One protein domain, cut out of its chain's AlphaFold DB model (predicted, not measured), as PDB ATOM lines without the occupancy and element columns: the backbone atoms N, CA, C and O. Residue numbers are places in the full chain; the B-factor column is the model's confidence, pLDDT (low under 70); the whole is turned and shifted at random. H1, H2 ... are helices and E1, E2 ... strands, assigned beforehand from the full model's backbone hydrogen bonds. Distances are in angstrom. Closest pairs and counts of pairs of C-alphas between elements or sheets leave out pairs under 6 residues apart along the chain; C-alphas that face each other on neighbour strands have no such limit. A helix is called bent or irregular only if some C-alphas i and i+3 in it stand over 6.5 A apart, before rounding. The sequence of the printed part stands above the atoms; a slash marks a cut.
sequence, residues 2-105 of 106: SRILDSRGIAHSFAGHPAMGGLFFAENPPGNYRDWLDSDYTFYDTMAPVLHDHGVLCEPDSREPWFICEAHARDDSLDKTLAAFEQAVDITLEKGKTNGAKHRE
ATOM      1  N   SER A   2      98.815 116.938 371.615       97.25
ATOM      2  CA  SER A   2     100.097 116.554 370.970       97.25
ATOM      3  C   SER A   2     100.799 117.688 370.194       97.25
ATOM      4  O   SER A   2     101.897 118.078 370.564       97.25
ATOM      5  N   ARG A   3     100.112 118.355 369.251       98.44
ATOM      6  CA  ARG A   3     100.680 119.500 368.501       98.44
ATOM      7  C   ARG A   3     101.204 120.650 369.382       98.44
ATOM      8  O   ARG A   3     102.187 121.291 369.026       98.44
ATOM      9  N   ILE A   4     100.542 120.922 370.512       98.56
ATOM     10  CA  ILE A   4     100.946 121.964 371.475       98.56
ATOM     11  C   ILE A   4     102.275 121.561 372.126       98.56
ATOM     12  O   ILE A   4     103.184 122.384 372.223       98.56
ATOM     13  N   LEU A   5     102.404 120.290 372.512       98.31
ATOM     14  CA  LEU A   5     103.612 119.729 373.120       98.31
ATOM     15  C   LEU A   5     104.769 119.629 372.113       98.31
ATOM     16  O   LEU A   5     105.881 120.051 372.428       98.31
ATOM     17  N   ASP A   6     104.495 119.175 370.886       98.44
ATOM     18  CA  ASP A   6     105.478 119.096 369.795       98.44
ATOM     19  C   ASP A   6     106.101 120.459 369.494       98.44
ATOM     20  O   ASP A   6     107.319 120.583 369.383       98.44
ATOM     21  N   SER A   7     105.276 121.512 369.420       98.31
ATOM     22  CA  SER A   7     105.752 122.877 369.149       98.31
ATOM     23  C   SER A   7     106.732 123.411 370.204       98.31
ATOM     24  O   SER A   7     107.480 124.349 369.935       98.31
ATOM     25  N   ARG A   8     106.747 122.793 371.391       97.62
ATOM     26  CA  ARG A   8     107.614 123.124 372.530       97.62
ATOM     27  C   ARG A   8     108.726 122.094 372.743       97.62
ATOM     28  O   ARG A   8     109.496 122.230 373.689       97.62
ATOM     29  N   GLY A   9     108.822 121.079 371.878       97.19
ATOM     30  CA  GLY A   9     109.814 120.009 371.975       97.19
ATOM     31  C   GLY A   9     109.644 119.122 373.212       97.19
ATOM     32  O   GLY A   9     110.630 118.588 373.713       97.19
ATOM     33  N   ILE A  10     108.422 118.995 373.738       96.88
ATOM     34  CA  ILE A  10     108.143 118.189 374.930       96.88
ATOM     35  C   ILE A  10     107.871 116.745 374.501       96.88
ATOM     36  O   ILE A  10     106.879 116.475 373.817       96.88
ATOM     37  N   ALA A  11     108.732 115.819 374.930       96.50
ATOM     38  CA  ALA A  11     108.519 114.388 374.740       96.50
ATOM     39  C   ALA A  11     107.220 113.958 375.426       96.50
ATOM     40  O   ALA A  11     106.989 114.269 376.596       96.50
ATOM     41  N   HIS A  12     106.358 113.265 374.688       96.75
ATOM     42  CA  HIS A  12     105.066 112.849 375.201       96.75
ATOM     43  C   HIS A  12     104.524 111.628 374.469       96.75
ATOM     44  O   HIS A  12     104.863 111.357 373.317       96.75
ATOM     45  N   SER A  13     103.620 110.927 375.136       95.81
ATOM     46  CA  SER A  13     102.907 109.782 374.592       95.81
ATOM     47  C   SER A  13     101.504 109.696 375.179       95.81
ATOM     48  O   SER A  13     101.207 110.236 376.247       95.81
ATOM     49  N   PHE A  14     100.627 109.018 374.442       95.25
ATOM     50  CA  PHE A  14      99.252 108.755 374.846       95.25
ATOM     51  C   PHE A  14      99.009 107.249 374.857       95.25
ATOM     52  O   PHE A  14      99.472 106.540 373.962       95.25
ATOM     53  N   ALA A  15      98.257 106.762 375.840       94.38
ATOM     54  CA  ALA A  15      97.847 105.361 375.918       94.38
ATOM     55  C   ALA A  15      96.376 105.235 376.326       94.38
ATOM     56  O   ALA A  15      95.806 106.148 376.916       94.38
ATOM     57  N   GLY A  16      95.765 104.087 376.036       94.06
ATOM     58  CA  GLY A  16      94.368 103.815 376.373       94.06
ATOM     59  C   GLY A  16      93.384 104.141 375.249       94.06
ATOM     60  O   GLY A  16      93.749 104.287 374.082       94.06
ATOM     61  N   HIS A  17      92.099 104.182 375.598       94.56
ATOM     62  CA  HIS A  17      91.015 104.405 374.644       94.56
ATOM     63  C   HIS A  17      90.883 105.908 374.319       94.56
ATOM     64  O   HIS A  17      91.062 106.716 375.225       94.56
ATOM     65  N   PRO A  18      90.496 106.335 373.098       90.88
ATOM     66  CA  PRO A  18      90.422 107.762 372.741       90.88
ATOM     67  C   PRO A  18      89.547 108.640 373.654       90.88
ATOM     68  O   PRO A  18      89.789 109.834 373.770       90.88
ATOM     69  N   ALA A  19      88.535 108.053 374.299       93.50
ATOM     70  CA  ALA A  19      87.660 108.736 375.261       93.50
ATOM     71  C   ALA A  19      88.111 108.606 376.735       93.50
ATOM     72  O   ALA A  19      87.452 109.153 377.612       93.50
ATOM     73  N   MET A  20      89.174 107.839 377.002       94.81
ATOM     74  CA  MET A  20      89.728 107.505 378.324       94.81
ATOM     75  C   MET A  20      91.261 107.384 378.223       94.81
ATOM     76  O   MET A  20      91.832 106.318 378.470       94.81
ATOM     77  N   GLY A  21      91.912 108.436 377.727       94.69
ATOM     78  CA  GLY A  21      93.329 108.408 377.364       94.69
ATOM     79  C   GLY A  21      94.230 108.916 378.486       94.69
ATOM     80  O   GLY A  21      93.951 109.957 379.071       94.69
ATOM     81  N   GLY A  22      95.329 108.221 378.763       94.69
ATOM     82  CA  GLY A  22      96.415 108.727 379.607       94.69
ATOM     83  C   GLY A  22      97.374 109.615 378.813       94.69
ATOM     84  O   GLY A  22      97.614 109.354 377.630       94.69
ATOM     85  N   LEU A  23      97.929 110.640 379.463       95.62
ATOM     86  CA  LEU A  23      98.981 111.515 378.936       95.62
ATOM     87  C   LEU A  23     100.250 111.326 379.770       95.62
ATOM     88  O   LEU A  23     100.242 111.582 380.971       95.62
ATOM     89  N   PHE A  24     101.345 110.951 379.115       95.38
ATOM     90  CA  PHE A  24     102.647 110.769 379.751       95.38
ATOM     91  C   PHE A  24     103.675 111.693 379.105       95.38
ATOM     92  O   PHE A  24     103.735 111.789 377.880       95.38
ATOM     93  N   PHE A  25     104.515 112.344 379.911       94.94
ATOM     94  CA  PHE A  25     105.603 113.209 379.436       94.94
ATOM     95  C   PHE A  25     106.890 112.411 379.179       94.94
ATOM     96  O   PHE A  25     107.952 112.691 379.728       94.94
ATOM     97  N   ALA A  26     106.765 111.372 378.353       93.31
ATOM     98  CA  ALA A  26     107.845 110.503 377.898       93.31
ATOM     99  C   ALA A  26     107.544 110.010 376.475       93.31
ATOM    100  O   ALA A  26     106.377 109.914 376.096       93.31
ATOM    101  N   GLU A  27     108.575 109.661 375.698       93.88
ATOM    102  CA  GLU A  27     108.413 109.186 374.309       93.88
ATOM    103  C   GLU A  27     107.524 107.940 374.194       93.88
ATOM    104  O   GLU A  27     106.799 107.780 373.216       93.88
ATOM    105  N   ASN A  28     107.570 107.066 375.202       94.00
ATOM    106  CA  ASN A  28     106.764 105.855 375.271       94.00
ATOM    107  C   ASN A  28     105.978 105.829 376.588       94.00
ATOM    108  O   ASN A  28     106.524 106.237 377.618       94.00
ATOM    109  N   PRO A  29     104.731 105.331 376.581       92.81
ATOM    110  CA  PRO A  29     103.958 105.200 377.804       92.81
ATOM    111  C   PRO A  29     104.545 104.085 378.690       92.81
ATOM    112  O   PRO A  29     105.120 103.127 378.163       92.81
ATOM    113  N   PRO A  30     104.383 104.163 380.024       92.06
ATOM    114  CA  PRO A  30     104.818 103.100 380.923       92.06
ATOM    115  C   PRO A  30     104.068 101.797 380.607       92.06
ATOM    116  O   PRO A  30     102.848 101.792 380.436       92.06
ATOM    117  N   GLY A  31     104.791 100.676 380.533       92.00
ATOM    118  CA  GLY A  31     104.199  99.366 380.249       92.00
ATOM    119  C   GLY A  31     103.603  98.701 381.490       92.00
ATOM    120  O   GLY A  31     102.729  97.841 381.385       92.00
ATOM    121  N   ASN A  32     104.078  99.085 382.674       92.31
ATOM    122  CA  ASN A  32     103.577  98.616 383.958       92.31
ATOM    123  C   ASN A  32     103.766  99.670 385.064       92.31
ATOM    124  O   ASN A  32     104.370 100.720 384.860       92.31
ATOM    125  N   TYR A  33     103.268  99.370 386.265       90.25
ATOM    126  CA  TYR A  33     103.323 100.286 387.407       90.25
ATOM    127  C   TYR A  33     104.746 100.685 387.832       90.25
ATOM    128  O   TYR A  33     104.950 101.816 388.261       90.25
ATOM    129  N   ARG A  34     105.734  99.783 387.730       93.12
ATOM    130  CA  ARG A  34     107.129 100.098 388.086       93.12
ATOM    131  C   ARG A  34     107.720 101.104 387.109       93.12
ATOM    132  O   ARG A  34     108.332 102.064 387.548       93.12
ATOM    133  N   ASP A  35     107.440 100.932 385.819       91.12
ATOM    134  CA  ASP A  35     107.882 101.876 384.789       91.12
ATOM    135  C   ASP A  35     107.311 103.280 385.047       91.12
ATOM    136  O   ASP A  35     107.997 104.274 384.836       91.12
ATOM    137  N   TRP A  36     106.063 103.369 385.526       91.44
ATOM    138  CA  TRP A  36     105.474 104.645 385.935       91.44
ATOM    139  C   TRP A  36     106.133 105.207 387.200       91.44
ATOM    140  O   TRP A  36     106.445 106.394 387.244       91.44
ATOM    141  N   LEU A  37     106.373 104.370 388.214       90.50
ATOM    142  CA  LEU A  37     107.000 104.787 389.471       90.50
ATOM    143  C   LEU A  37     108.382 105.419 389.243       90.50
ATOM    144  O   LEU A  37     108.728 106.380 389.927       90.50
ATOM    145  N   ASP A  38     109.131 104.888 388.277       87.81
ATOM    146  CA  ASP A  38     110.467 105.363 387.909       87.81
ATOM    147  C   ASP A  38     110.441 106.547 386.913       87.81
ATOM    148  O   ASP A  38     111.496 107.066 386.541       87.81
ATOM    149  N   SER A  39     109.258 106.985 386.462       85.94
ATOM    150  CA  SER A  39     109.102 108.108 385.526       85.94
ATOM    151  C   SER A  39     109.116 109.472 386.229       85.94
ATOM    152  O   SER A  39     108.738 109.591 387.393       85.94
ATOM    153  N   ASP A  40     109.530 110.527 385.517       86.50
ATOM    154  CA  ASP A  40     109.407 111.904 386.009       86.50
ATOM    155  C   ASP A  40     108.016 112.465 385.689       86.50
ATOM    156  O   ASP A  40     107.737 112.929 384.581       86.50
ATOM    157  N   TYR A  41     107.135 112.429 386.685       89.81
ATOM    158  CA  TYR A  41     105.788 112.994 386.616       89.81
ATOM    159  C   TYR A  41     105.707 114.423 387.177       89.81
ATOM    160  O   TYR A  41     104.626 115.011 387.195       89.81
ATOM    161  N   THR A  42     106.839 115.045 387.540       92.75
ATOM    162  CA  THR A  42     106.883 116.404 388.113       92.75
ATOM    163  C   THR A  42     106.237 117.432 387.187       92.75
ATOM    164  O   THR A  42     105.568 118.360 387.647       92.75
ATOM    165  N   PHE A  43     106.414 117.279 385.869       95.38
ATOM    166  CA  PHE A  43     105.799 118.178 384.894       95.38
ATOM    167  C   PHE A  43     104.269 118.084 384.930       95.38
ATOM    168  O   PHE A  43     103.594 119.114 384.933       95.38
ATOM    169  N   TYR A  44     103.721 116.866 385.005       96.31
ATOM    170  CA  TYR A  44     102.277 116.649 385.101       96.31
ATOM    171  C   TYR A  44     101.728 117.228 386.410       96.31
ATOM    172  O   TYR A  44     100.804 118.039 386.373       96.31
ATOM    173  N   ASP A  45     102.361 116.903 387.538       95.12
ATOM    174  CA  ASP A  45     101.969 117.376 388.872       95.12
ATOM    175  C   ASP A  45     102.027 118.904 388.990       95.12
ATOM    176  O   ASP A  45     101.207 119.522 389.666       95.12
ATOM    177  N   THR A  46     102.978 119.543 388.302       96.31
ATOM    178  CA  THR A  46     103.087 121.008 388.271       96.31
ATOM    179  C   THR A  46     102.006 121.642 387.393       96.31
ATOM    180  O   THR A  46     101.531 122.739 387.698       96.31
ATOM    181  N   MET A  47     101.619 120.971 386.305       97.50
ATOM    182  CA  MET A  47     100.663 121.475 385.321       97.50
ATOM    183  C   MET A  47      99.207 121.285 385.754       97.50
ATOM    184  O   MET A  47      98.389 122.163 385.487       97.50
ATOM    185  N   ALA A  48      98.867 120.181 386.425       97.44
ATOM    186  CA  ALA A  48      97.484 119.864 386.790       97.44
ATOM    187  C   ALA A  48      96.801 120.961 387.639       97.44
ATOM    188  O   ALA A  48      95.704 121.379 387.270       97.44
ATOM    189  N   PRO A  49      97.433 121.545 388.679       97.38
ATOM    190  CA  PRO A  49      96.842 122.669 389.409       97.38
ATOM    191  C   PRO A  49      96.659 123.920 388.540       97.38
ATOM    192  O   PRO A  49      95.684 124.644 388.699       97.38
ATOM    193  N   VAL A  50      97.567 124.166 387.587       98.00
ATOM    194  CA  VAL A  50      97.426 125.293 386.650       98.00
ATOM    195  C   VAL A  50      96.226 125.065 385.731       98.00
ATOM    196  O   VAL A  50      95.450 125.979 385.496       98.00
ATOM    197  N   LEU A  51      96.007 123.841 385.252       98.25
ATOM    198  CA  LEU A  51      94.797 123.504 384.499       98.25
ATOM    199  C   LEU A  51      93.524 123.754 385.318       98.25
ATOM    200  O   LEU A  51      92.566 124.315 384.782       98.25
ATOM    201  N   HIS A  52      93.530 123.402 386.609       98.06
ATOM    202  CA  HIS A  52      92.398 123.649 387.510       98.06
ATOM    203  C   HIS A  52      92.092 125.141 387.636       98.06
ATOM    204  O   HIS A  52      90.936 125.535 387.486       98.06
ATOM    205  N   ASP A  53      93.121 125.972 387.823       97.94
ATOM    206  CA  ASP A  53      92.991 127.436 387.879       97.94
ATOM    207  C   ASP A  53      92.426 128.019 386.567       97.94
ATOM    208  O   ASP A  53      91.753 129.051 386.572       97.94
ATOM    209  N   HIS A  54      92.653 127.332 385.443       97.69
ATOM    210  CA  HIS A  54      92.135 127.682 384.119       97.69
ATOM    211  C   HIS A  54      90.804 126.980 383.773       97.69
ATOM    212  O   HIS A  54      90.345 127.040 382.630       97.69
ATOM    213  N   GLY A  55      90.148 126.344 384.750       97.00
ATOM    214  CA  GLY A  55      88.812 125.760 384.605       97.00
ATOM    215  C   GLY A  55      88.767 124.375 383.952       97.00
ATOM    216  O   GLY A  55      87.683 123.903 383.615       97.00
ATOM    217  N   VAL A  56      89.913 123.709 383.786       97.75
ATOM    218  CA  VAL A  56      90.004 122.330 383.286       97.75
ATOM    219  C   VAL A  56      90.326 121.401 384.447       97.75
ATOM    220  O   VAL A  56      91.451 121.366 384.932       97.75
ATOM    221  N   LEU A  57      89.343 120.616 384.884       95.94
ATOM    222  CA  LEU A  57      89.512 119.668 385.983       95.94
ATOM    223  C   LEU A  57      90.024 118.316 385.464       95.94
ATOM    224  O   LEU A  57      89.236 117.423 385.154       95.94
ATOM    225  N   CYS A  58      91.342 118.164 385.361       94.81
ATOM    226  CA  CYS A  58      91.975 116.855 385.193       94.81
ATOM    227  C   CYS A  58      92.295 116.230 386.552       94.81
ATOM    228  O   CYS A  58      92.515 116.952 387.522       94.81
ATOM    229  N   GLU A  59      92.388 114.908 386.647       94.69
ATOM    230  CA  GLU A  59      92.883 114.291 387.878       94.69
ATOM    231  C   GLU A  59      94.375 114.646 388.063       94.69
ATOM    232  O   GLU A  59      95.156 114.453 387.119       94.69
ATOM    233  N   PRO A  60      94.800 115.200 389.219       92.31
ATOM    234  CA  PRO A  60      96.201 115.519 389.518       92.31
ATOM    235  C   PRO A  60      97.042 114.268 389.844       92.31
ATOM    236  O   PRO A  60      97.902 114.296 390.718       92.31
ATOM    237  N   ASP A  61      96.793 113.170 389.134       92.00
ATOM    238  CA  ASP A  61      97.547 111.925 389.176       92.00
ATOM    239  C   ASP A  61      97.765 111.461 387.734       92.00
ATOM    240  O   ASP A  61      96.815 111.130 387.027       92.00
ATOM    241  N   SER A  62      99.020 111.431 387.279       92.19
ATOM    242  CA  SER A  62      99.361 111.051 385.898       92.19
ATOM    243  C   SER A  62      99.045 109.587 385.548       92.19
ATOM    244  O   SER A  62      99.140 109.200 384.382       92.19
ATOM    245  N   ARG A  63      98.664 108.762 386.532       92.19
ATOM    246  CA  ARG A  63      98.151 107.399 386.310       92.19
ATOM    247  C   ARG A  63      96.706 107.392 385.837       92.19
ATOM    248  O   ARG A  63      96.289 106.438 385.180       92.19
ATOM    249  N   GLU A  64      95.948 108.413 386.212       94.19
ATOM    250  CA  GLU A  64      94.516 108.472 385.975       94.19
ATOM    251  C   GLU A  64      94.238 109.028 384.569       94.19
ATOM    252  O   GLU A  64      94.888 109.978 384.116       94.19
ATOM    253  N   PRO A  65      93.309 108.418 383.813       94.56
ATOM    254  CA  PRO A  65      93.056 108.818 382.441       94.56
ATOM    255  C   PRO A  65      92.221 110.100 382.362       94.56
ATOM    256  O   PRO A  65      91.412 110.424 383.232       94.56
ATOM    257  N   TRP A  66      92.349 110.789 381.234       96.25
ATOM    258  CA  TRP A  66      91.456 111.866 380.841       96.25
ATOM    259  C   TRP A  66      90.197 111.296 380.205       96.25
ATOM    260  O   TRP A  66      90.269 110.471 379.290       96.25
ATOM    261  N   PHE A  67      89.041 111.785 380.645       95.56
ATOM    262  CA  PHE A  67      87.743 111.353 380.144       95.56
ATOM    263  C   PHE A  67      87.137 112.398 379.215       95.56
ATOM    264  O   PHE A  67      87.036 113.572 379.563       95.56
ATOM    265  N   ILE A  68      86.669 111.957 378.049       94.81
ATOM    266  CA  ILE A  68      85.874 112.779 377.135       94.81
ATOM    267  C   ILE A  68      84.510 112.120 376.972       94.81
ATOM    268  O   ILE A  68      84.393 110.923 376.717       94.81
ATOM    269  N   CYS A  69      83.465 112.926 377.097       95.25
ATOM    270  CA  CYS A  69      82.088 112.518 376.846       95.25
ATOM    271  C   CYS A  69      81.459 113.374 375.747       95.25
ATOM    272  O   CYS A  69      81.976 114.433 375.397       95.25
ATOM    273  N   GLU A  70      80.316 112.923 375.238       95.94
ATOM    274  CA  GLU A  70      79.591 113.583 374.151       95.94
ATOM    275  C   GLU A  70      79.311 115.070 374.429       95.94
ATOM    276  O   GLU A  70      79.416 115.884 373.517       95.94
ATOM    277  N   ALA A  71      79.022 115.447 375.680       96.06
ATOM    278  CA  ALA A  71      78.744 116.837 376.037       96.06
ATOM    279  C   ALA A  71      79.894 117.791 375.672       96.06
ATOM    280  O   ALA A  71      79.629 118.882 375.182       96.06
ATOM    281  N   HIS A  72      81.150 117.352 375.795       94.75
ATOM    282  CA  HIS A  72      82.317 118.168 375.441       94.75
ATOM    283  C   HIS A  72      82.375 118.516 373.947       94.75
ATOM    284  O   HIS A  72      83.000 119.503 373.575       94.75
ATOM    285  N   ALA A  73      81.745 117.712 373.084       92.38
ATOM    286  CA  ALA A  73      81.694 117.954 371.644       92.38
ATOM    287  C   ALA A  73      80.487 118.811 371.218       92.38
ATOM    288  O   ALA A  73      80.343 119.112 370.033       92.38
ATOM    289  N   ARG A  74      79.586 119.157 372.149       95.38
ATOM    290  CA  ARG A  74      78.357 119.911 371.855       95.38
ATOM    291  C   ARG A  74      78.550 121.428 371.906       95.38
ATOM    292  O   ARG A  74      77.674 122.146 371.427       95.38
ATOM    293  N   ASP A  75      79.655 121.903 372.469       95.62
ATOM    294  CA  ASP A  75      79.993 123.317 372.610       95.62
ATOM    295  C   ASP A  75      81.508 123.557 372.423       95.62
ATOM    296  O   ASP A  75      82.205 122.754 371.804       95.62
ATOM    297  N   ASP A  76      82.014 124.687 372.919       96.75
ATOM    298  CA  ASP A  76      83.417 125.095 372.818       96.75
ATOM    299  C   ASP A  76      84.309 124.542 373.950       96.75
ATOM    300  O   ASP A  76      85.447 124.991 374.116       96.75
ATOM    301  N   SER A  77      83.835 123.564 374.733       96.56
ATOM    302  CA  SER A  77      84.590 122.987 375.854       96.56
ATOM    303  C   SER A  77      85.939 122.410 375.423       96.56
ATOM    304  O   SER A  77      86.939 122.611 376.112       96.56
ATOM    305  N   LEU A  78      86.001 121.714 374.282       96.31
ATOM    306  CA  LEU A  78      87.257 121.154 373.766       96.31
ATOM    307  C   LEU A  78      88.255 122.248 373.365       96.31
ATOM    308  O   LEU A  78      89.436 122.141 373.697       96.31
ATOM    309  N   ASP A  79      87.790 123.314 372.716       97.81
ATOM    310  CA  ASP A  79      88.641 124.438 372.317       97.81
ATOM    311  C   ASP A  79      89.175 125.185 373.544       97.81
ATOM    312  O   ASP A  79      90.377 125.440 373.647       97.81
ATOM    313  N   LYS A  80      88.308 125.451 374.530       97.88
ATOM    314  CA  LYS A  80      88.698 126.032 375.825       97.88
ATOM    315  C   LYS A  80      89.709 125.159 376.558       97.88
ATOM    316  O   LYS A  80      90.688 125.675 377.088       97.88
ATOM    317  N   THR A  81      89.507 123.842 376.537       97.75
ATOM    318  CA  THR A  81      90.420 122.879 377.162       97.75
ATOM    319  C   THR A  81      91.792 122.924 376.504       97.75
ATOM    320  O   THR A  81      92.805 122.933 377.195       97.75
ATOM    321  N   LEU A  82      91.854 122.991 375.171       98.12
ATOM    322  CA  LEU A  82      93.119 123.088 374.443       98.12
ATOM    323  C   LEU A  82      93.832 124.424 374.684       98.12
ATOM    324  O   LEU A  82      95.048 124.417 374.859       98.12
ATOM    325  N   ALA A  83      93.099 125.537 374.747       98.50
ATOM    326  CA  ALA A  83      93.665 126.847 375.066       98.50
ATOM    327  C   ALA A  83      94.213 126.904 376.503       98.50
ATOM    328  O   ALA A  83      95.331 127.369 376.724       98.50
ATOM    329  N   ALA A  84      93.461 126.379 377.475       98.56
ATOM    330  CA  ALA A  84      93.910 126.255 378.860       98.56
ATOM    331  C   ALA A  84      95.117 125.314 378.985       98.56
ATOM    332  O   ALA A  84      96.068 125.627 379.693       98.56
ATOM    333  N   PHE A  85      95.119 124.195 378.254       98.56
ATOM    334  CA  PHE A  85      96.248 123.267 378.205       98.56
ATOM    335  C   PHE A  85      97.509 123.927 377.656       98.56
ATOM    336  O   PHE A  85      98.582 123.756 378.225       98.56
ATOM    337  N   GLU A  86      97.393 124.713 376.588       98.69
ATOM    338  CA  GLU A  86      98.523 125.466 376.053       98.69
ATOM    339  C   GLU A  86      99.105 126.452 377.076       98.69
ATOM    340  O   GLU A  86     100.310 126.431 377.328       98.69
ATOM    341  N   GLN A  87      98.246 127.238 377.733       98.56
ATOM    342  CA  GLN A  87      98.664 128.169 378.784       98.56
ATOM    343  C   GLN A  87      99.307 127.447 379.973       98.56
ATOM    344  O   GLN A  87     100.342 127.880 380.477       98.56
ATOM    345  N   ALA A  88      98.727 126.325 380.404       98.38
ATOM    346  CA  ALA A  88      99.251 125.548 381.517       98.38
ATOM    347  C   ALA A  88     100.632 124.958 381.205       98.38
ATOM    348  O   ALA A  88     101.511 124.983 382.064       98.38
ATOM    349  N   VAL A  89     100.861 124.488 379.974       98.31
ATOM    350  CA  VAL A  89     102.183 124.024 379.530       98.31
ATOM    351  C   VAL A  89     103.210 125.159 379.591       98.31
ATOM    352  O   VAL A  89     104.299 124.958 380.133       98.31
ATOM    353  N   ASP A  90     102.873 126.350 379.087       98.25
ATOM    354  CA  ASP A  90     103.778 127.508 379.106       98.25
ATOM    355  C   ASP A  90     104.146 127.928 380.533       98.25
ATOM    356  O   ASP A  90     105.328 128.062 380.863       98.25
ATOM    357  N   ILE A  91     103.150 128.041 381.412       98.25
ATOM    358  CA  ILE A  91     103.353 128.385 382.824       98.25
ATOM    359  C   ILE A  91     104.217 127.325 383.523       98.25
ATOM    360  O   ILE A  91     105.117 127.661 384.296       98.25
ATOM    361  N   THR A  92     103.989 126.037 383.255       97.38
ATOM    362  CA  THR A  92     104.792 124.952 383.836       97.38
ATOM    363  C   THR A  92     106.251 125.018 383.384       97.38
ATOM    364  O   THR A  92     107.154 124.862 384.210       97.38
ATOM    365  N   LEU A  93     106.514 125.328 382.109       96.69
ATOM    366  CA  LEU A  93     107.875 125.546 381.609       96.69
ATOM    367  C   LEU A  93     108.564 126.726 382.317       96.69
ATOM    368  O   LEU A  93     109.745 126.639 382.662       96.69
ATOM    369  N   GLU A  94     107.849 127.824 382.564       96.38
ATOM    370  CA  GLU A  94     108.369 128.981 383.308       96.38
ATOM    371  C   GLU A  94     108.668 128.652 384.779       96.38
ATOM    372  O   GLU A  94     109.731 129.016 385.303       96.38
ATOM    373  N   LYS A  95     107.778 127.898 385.438       94.19
ATOM    374  CA  LYS A  95     107.991 127.395 386.804       94.19
ATOM    375  C   LYS A  95     109.226 126.492 386.880       94.19
ATOM    376  O   LYS A  95     110.056 126.671 387.773       94.19
ATOM    377  N   GLY A  96     109.406 125.592 385.911       89.12
ATOM    378  CA  GLY A  96     110.582 124.722 385.811       89.12
ATOM    379  C   GLY A  96     111.898 125.499 385.684       89.12
ATOM    380  O   GLY A  96     112.859 125.216 386.404       89.12
ATOM    381  N   LYS A  97     111.937 126.543 384.842       86.44
ATOM    382  CA  LYS A  97     113.106 127.438 384.709       86.44
ATOM    383  C   LYS A  97     113.432 128.152 386.022       86.44
ATOM    384  O   LYS A  97     114.596 128.225 386.414       86.44
ATOM    385  N   THR A  98     112.407 128.642 386.715       76.69
ATOM    386  CA  THR A  98     112.558 129.351 387.995       76.69
ATOM    387  C   THR A  98     113.102 128.432 389.092       76.69
ATOM    388  O   THR A  98     113.983 128.830 389.854       76.69
ATOM    389  N   ASN A  99     112.630 127.185 389.150       71.19
ATOM    390  CA  ASN A  99     113.110 126.196 390.117       71.19
ATOM    391  C   ASN A  99     114.562 125.774 389.836       71.19
ATOM    392  O   ASN A  99     115.358 125.659 390.767       71.19
ATOM    393  N   GLY A 100     114.936 125.619 388.562       63.06
ATOM    394  CA  GLY A 100     116.314 125.324 388.161       63.06
ATOM    395  C   GLY A 100     117.301 126.463 388.446       63.06
ATOM    396  O   GLY A 100     118.451 126.196 388.788       63.06
ATOM    397  N   ALA A 101     116.864 127.724 388.352       58.12
ATOM    398  CA  ALA A 101     117.681 128.885 388.716       58.12
ATOM    399  C   ALA A 101     117.957 128.939 390.228       58.12
ATOM    400  O   ALA A 101     119.111 129.046 390.632       58.12
ATOM    401  N   LYS A 102     116.925 128.742 391.063       53.59
ATOM    402  CA  LYS A 102     117.063 128.713 392.532       53.59
ATOM    403  C   LYS A 102     117.991 127.604 393.040       53.59
ATOM    404  O   LYS A 102     118.618 127.767 394.077       53.59
ATOM    405  N   HIS A 103     118.086 126.480 392.328       51.62
ATOM    406  CA  HIS A 103     118.935 125.355 392.732       51.62
ATOM    407  C   HIS A 103     120.416 125.518 392.331       51.62
ATOM    408  O   HIS A 103     121.259 124.777 392.827       51.62
ATOM    409  N   ARG A 104     120.738 126.465 391.434       53.06
ATOM    410  CA  ARG A 104     122.115 126.776 390.999       53.06
ATOM    411  C   ARG A 104     122.789 127.871 391.832       53.06
ATOM    412  O   ARG A 104     123.985 128.087 391.670       53.06
ATOM    413  N   GLU A 105     122.033 128.559 392.685       50.25
ATOM    414  CA  GLU A 105     122.519 129.636 393.561       50.25
ATOM    415  C   GLU A 105     122.845 129.163 394.995       50.25
ATOM    416  O   GLU A 105     123.229 129.990 395.822       50.25
TER     417      GLU A 105
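What this domain is: This is residues 2 to 105 of the 106 residues of an uncharacterized protein of Xanthomonadales bacterium (UniProt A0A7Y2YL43). One long helix, H5, runs along one side of an elongated body, and H3 crosses it at a steep angle over residues 84 to 92. A small two-stranded hairpin, E1 and E2, lies away from H5, with the short helix H2 farther out still; the short helices H1 and H4 lie near H5, H4 just off the end where H5 begins at residue 77, and at the other end residues 97 to 105 stick out. The printed part has 104 residues, with named elements in the order H1, E1, E2, H2, H3, H4, H5: five helices and two strands, the strands forming an antiparallel sheet of order E1 - E2. The class is mostly helix. The whole is compact, with a radius of gyration of the C-alphas of 14.4 A, and spans 50 by 31 by 23 A.

Where its parts are: H1 is residues 2 to 6, beginning at C-alpha 2 at (100.097, 116.554, 370.970), 6.1 A long. E1, residues 13 to 17, measures 13.1 A, and E2, residues 20 to 24, measures 13.4 A. H2 is residues 33 to 37, 6.2 A. H3, residues 42 to 53, measures 17.7 A from C-alpha 42 at (106.883, 116.404, 388.113); it is irregular, but only just: C-alphas 46 and 49 are 6.6 A apart. H4 is residues 70 to 73, 5.5 A. H5, residues 77 to 104, measures 40.6 A and ends at C-alpha 104 at (122.115, 126.776, 390.999).

How they stand to each other: H3 and H5 touch, the closest C-alphas being those of Val 50 and Ala 88, 5.5 A apart. They stand at a steep tilt of 50 degrees, opposite ways. H1 is close to H5 but not clearly touching, with the closest C-alphas, Ile 4 and Glu 86, 6.3 A apart. H4 is likewise close to H5 but not clearly touching, His 72 and Leu 78 being 6.0 A apart at their C-alphas. E1 and E2 form a hairpin, antiparallel at 164 degrees; N 13 and O 24 are within hydrogen-bond range at 2.9 A, and N 22 and O 15 at 2.8 A. Residues 20 to 21 of E2 also pair with residues 66 to 67, antiparallel. E1 and E2 are apart from H5, and H2 touches no helix. In H1 and H2 every O i to N i+4 pair is within hydrogen-bond range, in H3 6 of 8 and in H5 23 of 24; H4 is too short for such a pair.

The domain as a whole: The two C-alphas farthest apart, Arg 74 and Glu 105, are 50.2 A apart. The printed part has no cut. The link from H3 to H4, residues 54 to 69, is long. Residues 97 to 105 stand free, of which 97 to 104 belong to H5. The mean pLDDT of the printed part is 92.4, and residues 100 to 105 are under 70.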